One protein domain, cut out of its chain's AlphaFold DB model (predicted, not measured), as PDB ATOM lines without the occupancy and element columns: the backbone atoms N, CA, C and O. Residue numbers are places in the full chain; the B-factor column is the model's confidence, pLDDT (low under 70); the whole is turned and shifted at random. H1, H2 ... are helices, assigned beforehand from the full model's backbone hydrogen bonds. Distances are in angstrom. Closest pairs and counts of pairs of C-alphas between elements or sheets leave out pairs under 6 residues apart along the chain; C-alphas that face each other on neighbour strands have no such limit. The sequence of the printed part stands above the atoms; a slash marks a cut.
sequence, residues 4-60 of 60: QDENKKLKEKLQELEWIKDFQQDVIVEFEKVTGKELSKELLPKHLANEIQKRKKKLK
ATOM      1  N   GLN A   4      21.075 -27.127  15.737       95.25
ATOM      2  CA  GLN A   4      21.131 -28.563  15.455       95.25
ATOM      3  C   GLN A   4      20.108 -28.997  14.394       95.25
ATOM      4  O   GLN A   4      20.440 -29.804  13.524       95.25
ATOM      5  N   ASP A   5      18.898 -28.434  14.423       96.06
ATOM      6  CA  ASP A   5      17.839 -28.751  13.459       96.06
ATOM      7  C   ASP A   5      18.194 -28.223  12.066       96.06
ATOM      8  O   ASP A   5      17.993 -28.905  11.062       96.06
ATOM      9  N   GLU A   6      18.756 -27.015  11.999       96.25
ATOM     10  CA  GLU A   6      19.231 -26.421  10.748       96.25
ATOM     11  C   GLU A   6      20.396 -27.219  10.161       96.25
ATOM     12  O   GLU A   6      20.401 -27.517   8.967       96.25
ATOM     13  N   ASN A   7      21.339 -27.656  11.002       97.19
ATOM     14  CA  ASN A   7      22.453 -28.498  10.569       97.19
ATOM     15  C   ASN A   7      21.964 -29.836   9.990       97.19
ATOM     16  O   ASN A   7      22.448 -30.273   8.946       97.19
ATOM     17  N   LYS A   8      20.961 -30.463  10.622       97.19
ATOM     18  CA  LYS A   8      20.343 -31.693  10.113       97.19
ATOM     19  C   LYS A   8      19.698 -31.475   8.738       97.19
ATOM     20  O   LYS A   8      20.016 -32.211   7.808       97.19
ATOM     21  N   LYS A   9      18.884 -30.427   8.583       97.12
ATOM     22  CA  LYS A   9      18.229 -30.091   7.304       97.12
ATOM     23  C   LYS A   9      19.228 -29.811   6.185       97.12
ATOM     24  O   LYS A   9      19.015 -30.220   5.048       97.12
ATOM     25  N   LEU A  10      20.322 -29.112   6.492       97.94
ATOM     26  CA  LEU A  10      21.372 -28.833   5.514       97.94
ATOM     27  C   LEU A  10      22.064 -30.117   5.042       97.94
ATOM     28  O   LEU A  10      22.344 -30.236   3.854       97.94
ATOM     29  N   LYS A  11      22.300 -31.083   5.939       97.81
ATOM     30  CA  LYS A  11      22.872 -32.390   5.579       97.81
ATOM     31  C   LYS A  11      21.933 -33.219   4.709       97.81
ATOM     32  O   LYS A  11      22.385 -33.766   3.712       97.81
ATOM     33  N   GLU A  12      20.650 -33.273   5.053       98.00
ATOM     34  CA  GLU A  12      19.638 -33.979   4.253       98.00
ATOM     35  C   GLU A  12      19.553 -33.380   2.843       98.00
ATOM     36  O   GLU A  12      19.695 -34.089   1.850       98.00
ATOM     37  N   LYS A  13      19.473 -32.047   2.750       98.06
ATOM     38  CA  LYS A  13      19.483 -31.345   1.462       98.06
ATOM     39  C   LYS A  13      20.781 -31.567   0.682       98.06
ATOM     40  O   LYS A  13      20.747 -31.648  -0.542       98.06
ATOM     41  N   LEU A  14      21.926 -31.643   1.362       98.19
ATOM     42  CA  LEU A  14      23.204 -31.928   0.711       98.19
ATOM     43  C   LEU A  14      23.193 -33.325   0.078       98.19
ATOM     44  O   LEU A  14      23.559 -33.450  -1.086       98.19
ATOM     45  N   GLN A  15      22.705 -34.338   0.799       97.94
ATOM     46  CA  GLN A  15      22.582 -35.705   0.284       97.94
ATOM     47  C   GLN A  15      21.630 -35.788  -0.916       97.94
ATOM     48  O   GLN A  15      21.934 -36.455  -1.903       97.94
ATOM     49  N   GLU A  16      20.499 -35.081  -0.870       98.06
ATOM     50  CA  GLU A  16      19.572 -34.996  -2.005       98.06
ATOM     51  C   GLU A  16      20.233 -34.358  -3.232       98.06
ATOM     52  O   GLU A  16      20.098 -34.859  -4.349       98.06
ATOM     53  N   LEU A  17      20.980 -33.267  -3.037       98.19
ATOM     54  CA  LEU A  17      21.679 -32.580  -4.123       98.19
ATOM     55  C   LEU A  17      22.795 -33.438  -4.731       98.19
ATOM     56  O   LEU A  17      22.959 -33.436  -5.951       98.19
ATOM     57  N   GLU A  18      23.538 -34.180  -3.910       96.69
ATOM     58  CA  GLU A  18      24.540 -35.144  -4.380       96.69
ATOM     59  C   GLU A  18      23.892 -36.240  -5.233       96.69
ATOM     60  O   GLU A  18      24.365 -36.518  -6.336       96.69
ATOM     61  N   TRP A  19      22.753 -36.779  -4.790       97.56
ATOM     62  CA  TRP A  19      22.014 -37.784  -5.551       97.56
ATOM     63  C   TRP A  19      21.499 -37.246  -6.893       97.56
ATOM     64  O   TRP A  19      21.675 -37.890  -7.930       97.56
ATOM     65  N   ILE A  20      20.906 -36.045  -6.908       97.69
ATOM     66  CA  ILE A  20      20.420 -35.407  -8.144       97.69
ATOM     67  C   ILE A  20      21.577 -35.198  -9.122       97.69
ATOM     68  O   ILE A  20      21.430 -35.476 -10.313       97.69
ATOM     69  N   LYS A  21      22.728 -34.725  -8.629       95.25
ATOM     70  CA  LYS A  21      23.927 -34.534  -9.449       95.25
ATOM     71  C   LYS A  21      24.358 -35.853 -10.091       95.25
ATOM     72  O   LYS A  21      24.601 -35.880 -11.296       95.25
ATOM     73  N   ASP A  22      24.433 -36.932  -9.319       95.25
ATOM     74  CA  ASP A  22      24.820 -38.246  -9.835       95.25
ATOM     75  C   ASP A  22      23.852 -38.749 -10.909       95.25
ATOM     76  O   ASP A  22      24.292 -39.176 -11.980       95.25
ATOM     77  N   PHE A  23      22.547 -38.615 -10.670       96.94
ATOM     78  CA  PHE A  23      21.520 -38.988 -11.639       96.94
ATOM     79  C   PHE A  23      21.602 -38.155 -12.930       96.94
ATOM     80  O   PHE A  23      21.518 -38.697 -14.032       96.94
ATOM     81  N   GLN A  24      21.827 -36.842 -12.829       96.19
ATOM     82  CA  GLN A  24      22.015 -35.981 -14.001       96.19
ATOM     83  C   GLN A  24      23.224 -36.408 -14.836       96.19
ATOM     84  O   GLN A  24      23.150 -36.401 -16.064       96.19
ATOM     85  N   GLN A  25      24.325 -36.807 -14.195       95.19
ATOM     86  CA  GLN A  25      25.495 -37.305 -14.917       95.19
ATOM     87  C   GLN A  25      25.189 -38.612 -15.656       95.19
ATOM     88  O   GLN A  25      25.624 -38.755 -16.798       95.19
ATOM     89  N   ASP A  26      24.417 -39.526 -15.061       95.69
ATOM     90  CA  ASP A  26      23.954 -40.751 -15.732       95.69
ATOM     91  C   ASP A  26      23.123 -40.449 -16.981       95.69
ATOM     92  O   ASP A  26      23.413 -40.955 -18.069       95.69
ATOM     93  N   VAL A  27      22.144 -39.554 -16.850       96.19
ATOM     94  CA  VAL A  27      21.301 -39.126 -17.973       96.19
ATOM     95  C   VAL A  27      22.138 -38.497 -19.085       96.19
ATOM     96  O   VAL A  27      21.922 -38.802 -20.257       96.19
ATOM     97  N   ILE A  28      23.115 -37.648 -18.744       96.12
ATOM     98  CA  ILE A  28      23.993 -37.019 -19.738       96.12
ATOM     99  C   ILE A  28      24.831 -38.076 -20.462       96.12
ATOM    100  O   ILE A  28      24.910 -38.041 -21.687       96.12
ATOM    101  N   VAL A  29      25.433 -39.029 -19.743       95.69
ATOM    102  CA  VAL A  29      26.245 -40.082 -20.374       95.69
ATOM    103  C   VAL A  29      25.415 -40.896 -21.366       95.69
ATOM    104  O   VAL A  29      25.866 -41.113 -22.494       95.69
ATOM    105  N   GLU A  30      24.206 -41.309 -20.985       95.56
ATOM    106  CA  GLU A  30      23.321 -42.056 -21.881       95.56
ATOM    107  C   GLU A  30      22.835 -41.203 -23.054       95.56
ATOM    108  O   GLU A  30      22.835 -41.672 -24.191       95.56
ATOM    109  N   PHE A  31      22.517 -39.926 -22.831       95.50
ATOM    110  CA  PHE A  31      22.183 -38.999 -23.911       95.50
ATOM    111  C   PHE A  31      23.314 -38.900 -24.945       95.50
ATOM    112  O   PHE A  31      23.074 -39.046 -26.146       95.50
ATOM    113  N   GLU A  32      24.556 -38.685 -24.506       94.94
ATOM    114  CA  GLU A  32      25.703 -38.589 -25.413       94.94
ATOM    115  C   GLU A  32      25.965 -39.909 -26.147       94.94
ATOM    116  O   GLU A  32      26.383 -39.910 -27.303       94.94
ATOM    117  N   LYS A  33      25.724 -41.044 -25.482       93.25
ATOM    118  CA  LYS A  33      25.871 -42.380 -26.066       93.25
ATOM    119  C   LYS A  33      24.825 -42.644 -27.148       93.25
ATOM    120  O   LYS A  33      25.184 -43.124 -28.217       93.25
ATOM    121  N   VAL A  34      23.559 -42.319 -26.884       95.75
ATOM    122  CA  VAL A  34      22.441 -42.522 -27.821       95.75
ATOM    123  C   VAL A  34      22.540 -41.576 -29.015       95.75
ATOM    124  O   VAL A  34      22.297 -41.979 -30.148       95.75
ATOM    125  N   THR A  35      22.901 -40.314 -28.778       95.81
ATOM    126  CA  THR A  35      22.919 -39.285 -29.830       95.81
ATOM    127  C   THR A  35      24.254 -39.164 -30.559       95.81
ATOM    128  O   THR A  35      24.311 -38.543 -31.619       95.81
ATOM    129  N   GLY A  36      25.339 -39.692 -29.985       93.25
ATOM    130  CA  GLY A  36      26.705 -39.510 -30.481       93.25
ATOM    131  C   GLY A  36      27.266 -38.094 -30.296       93.25
ATOM    132  O   GLY A  36      28.387 -37.830 -30.731       93.25
ATOM    133  N   LYS A  37      26.520 -37.172 -29.668       93.50
ATOM    134  CA  LYS A  37      26.944 -35.782 -29.437       93.50
ATOM    135  C   LYS A  37      27.583 -35.637 -28.063       93.50
ATOM    136  O   LYS A  37      27.010 -36.080 -27.079       93.50
ATOM    137  N   GLU A  38      28.726 -34.961 -27.979       92.50
ATOM    138  CA  GLU A  38      29.461 -34.761 -26.721       92.50
ATOM    139  C   GLU A  38      29.300 -33.332 -26.175       92.50
ATOM    140  O   GLU A  38      30.246 -32.550 -26.105       92.50
ATOM    141  N   LEU A  39      28.069 -32.976 -25.800       93.44
ATOM    142  CA  LEU A  39      27.732 -31.615 -25.367       93.44
ATOM    143  C   LEU A  39      28.283 -31.264 -23.978       93.44
ATOM    144  O   LEU A  39      28.455 -30.084 -23.667       93.44
ATOM    145  N   SER A  40      28.585 -32.261 -23.138       93.38
ATOM    146  CA  SER A  40      29.090 -32.015 -21.780       93.38
ATOM    147  C   SER A  40      30.402 -31.225 -21.763       93.38
ATOM    148  O   SER A  40      30.633 -30.460 -20.833       93.38
ATOM    149  N   LYS A  41      31.249 -31.359 -22.792       92.88
ATOM    150  CA  LYS A  41      32.520 -30.625 -22.896       92.88
ATOM    151  C   LYS A  41      32.350 -29.153 -23.265       92.88
ATOM    152  O   LYS A  41      33.197 -28.347 -22.890       92.88
ATOM    153  N   GLU A  42      31.295 -28.825 -24.002       93.19
ATOM    154  CA  GLU A  42      31.037 -27.472 -24.504       93.19
ATOM    155  C   GLU A  42      30.196 -26.654 -23.521       93.19
ATOM    156  O   GLU A  42      30.447 -25.467 -23.327       93.19
ATOM    157  N   LEU A  43      29.205 -27.292 -22.890       94.25
ATOM    158  CA  LEU A  43      28.177 -26.601 -22.110       94.25
ATOM    159  C   LEU A  43      28.442 -26.592 -20.602       94.25
ATOM    160  O   LEU A  43      27.837 -25.793 -19.888       94.25
ATOM    161  N   LEU A  44      29.309 -27.476 -20.095       94.81
ATOM    162  CA  LEU A  44      29.548 -27.598 -18.659       94.81
ATOM    163  C   LEU A  44      30.928 -27.073 -18.251       94.81
ATOM    164  O   LEU A  44      31.902 -27.198 -18.998       94.81
ATOM    165  N   PRO A  45      31.057 -26.558 -17.015       96.44
ATOM    166  CA  PRO A  45      32.352 -26.273 -16.421       96.44
ATOM    167  C   PRO A  45      33.304 -27.471 -16.502       96.44
ATOM    168  O   PRO A  45      32.910 -28.618 -16.276       96.44
ATOM    169  N   LYS A  46      34.594 -27.187 -16.716       95.00
ATOM    170  CA  LYS A  46      35.648 -28.198 -16.922       95.00
ATOM    171  C   LYS A  46      35.646 -29.321 -15.878       95.00
ATOM    172  O   LYS A  46      35.894 -30.473 -16.221       95.00
ATOM    173  N   HIS A  47      35.380 -29.009 -14.609       94.81
ATOM    174  CA  HIS A  47      35.353 -30.019 -13.550       94.81
ATOM    175  C   HIS A  47      34.182 -31.006 -13.711       94.81
ATOM    176  O   HIS A  47      34.418 -32.209 -13.646       94.81
ATOM    177  N   LEU A  48      32.968 -30.531 -14.021       93.38
ATOM    178  CA  LEU A  48      31.794 -31.384 -14.258       93.38
ATOM    179  C   LEU A  48      31.933 -32.198 -15.543       93.38
ATOM    180  O   LEU A  48      31.651 -33.395 -15.545       93.38
ATOM    181  N   ALA A  49      32.443 -31.582 -16.613       95.06
ATOM    182  CA  ALA A  49      32.742 -32.296 -17.849       95.06
ATOM    183  C   ALA A  49      33.721 -33.457 -17.586       95.06
ATOM    184  O   ALA A  49      33.492 -34.588 -18.012       95.06
ATOM    185  N   ASN A  50      34.782 -33.216 -16.807       94.62
ATOM    186  CA  ASN A  50      35.745 -34.254 -16.440       94.62
ATOM    187  C   ASN A  50      35.133 -35.377 -15.585       94.62
ATOM    188  O   ASN A  50      35.511 -36.538 -15.756       94.62
ATOM    189  N   GLU A  51      34.222 -35.060 -14.663       93.88
ATOM    190  CA  GLU A  51      33.499 -36.063 -13.869       93.88
ATOM    191  C   GLU A  51      32.648 -36.979 -14.757       93.88
ATOM    192  O   GLU A  51      32.793 -38.203 -14.688       93.88
ATOM    193  N   ILE A  52      31.861 -36.399 -15.667       93.81
ATOM    194  CA  ILE A  52      31.025 -37.134 -16.629       93.81
ATOM    195  C   ILE A  52      31.887 -38.049 -17.509       93.81
ATOM    196  O   ILE A  52      31.575 -39.226 -17.685       93.81
ATOM    197  N   GLN A  53      33.034 -37.559 -17.990       91.44
ATOM    198  CA  GLN A  53      33.973 -38.354 -18.788       91.44
ATOM    199  C   GLN A  53      34.563 -39.540 -18.013       91.44
ATOM    200  O   GLN A  53      34.720 -40.630 -18.568       91.44
ATOM    201  N   LYS A  54      34.887 -39.364 -16.724       92.44
ATOM    202  CA  LYS A  54      35.329 -40.474 -15.863       92.44
ATOM    203  C   LYS A  54      34.218 -41.507 -15.683       92.44
ATOM    204  O   LYS A  54      34.501 -42.701 -15.752       92.44
ATOM    205  N   ARG A  55      32.974 -41.063 -15.488       90.12
ATOM    206  CA  ARG A  55      31.794 -41.933 -15.372       90.12
ATOM    207  C   ARG A  55      31.571 -42.747 -16.648       90.12
ATOM    208  O   ARG A  55      31.503 -43.968 -16.583       90.12
ATOM    209  N   LYS A  56      31.616 -42.092 -17.810       88.12
ATOM    210  CA  LYS A  56      31.523 -42.720 -19.140       88.12
ATOM    211  C   LYS A  56      32.561 -43.826 -19.355       88.12
ATOM    212  O   LYS A  56      32.256 -44.836 -19.973       88.12
ATOM    213  N   LYS A  57      33.783 -43.656 -18.834       87.00
ATOM    214  CA  LYS A  57      34.845 -44.679 -18.901       87.00
ATOM    215  C   LYS A  57      34.604 -45.880 -17.986       87.00
ATOM    216  O   LYS A  57      35.066 -46.954 -18.328       87.00
ATOM    217  N   LYS A  58      33.928 -45.706 -16.845       83.44
ATOM    218  CA  LYS A  58      33.587 -46.812 -15.928       83.44
ATOM    219  C   LYS A  58      32.457 -47.702 -16.458       83.44
ATOM    220  O   LYS A  58      32.337 -48.834 -16.016       83.44
ATOM    221  N   LEU A  59      31.618 -47.165 -17.348       70.56
ATOM    222  CA  LEU A  59      30.480 -47.860 -17.963       70.56
ATOM    223  C   LEU A  59      30.840 -48.583 -19.277       70.56
ATOM    224  O   LEU A  59      29.971 -49.220 -19.869       70.56
ATOM    225  N   LYS A  60      32.083 -48.438 -19.753       58.59
ATOM    226  CA  LYS A  60      32.647 -49.184 -20.887       58.59
ATOM    227  C   LYS A  60      33.333 -50.446 -20.394       58.59
ATOM    228  O   LYS A  60      33.232 -51.452 -21.124       58.59
TER     229      LYS A  60
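Overview. This is residues 4 to 60 of the 60 residues of an uncharacterized protein of Soonwooa buanensis (UniProt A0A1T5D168). One long, unbent helix, H1, has the shorter helix H3 crossing it steeply near its last residues, with the four-residue helix H2 in the turn between them. Residues 4 to 20 of H1 stick out as a bare arm, which makes the length, while the other 40 residues form a small compact body. The printed part has 57 residues with three named helices, in the order H1, H2, H3, and no named strand; the class is all helix. The whole is loose, with a radius of gyration of the C-alphas of 14.3 A and spans of 47 by 20 by 17 A.

Along the chain. H1, residues 4 to 35, runs 46.6 A from C-alpha 4 at (21.131, -28.563, 15.455) to C-alpha 35 at (22.919, -39.285, -29.830). H2, residues 40 to 43, is 5.5 A long. H3, residues 46 to 58, covers 18.8 A and ends with C-alpha 58 at (33.587, -46.812, -15.928).

Arrangement. H1 and H3 touch, through residues 25 to 29 of H1 and 52 to 56 of H3 alone. Their closest C-alphas, those of Gln 25 and Ile 52, are 5.8 A apart. Their lines stand at a steep tilt of 66 degrees, and they run the same way. H2 and H3 only just touch, with 3 pairs of C-alphas within 8 A; the closest are those of Lys 41 and Ala 49, 5.3 A apart. H1 and H2 are close but not clearly touching: their closest C-alphas, of Ile 28 and Ser 40, are 7.4 A apart. In H1 and H3 every O i to N i+4 pair is within hydrogen-bond range; H2 is too short for such a pair, and its one O i to N i+3 pair is not within range.

Size, cuts and confidence. The two C-alphas farthest apart, those of Gln 4 and Gly 36, are 47.6 A apart. Without residues 4 to 20, which stand free, the body spans 22 by 18 by 16 A. The printed part has no cut, and both links are tight. The mean pLDDT of the printed part is 93.8; Lys 60, the chain's last residue, is under 70.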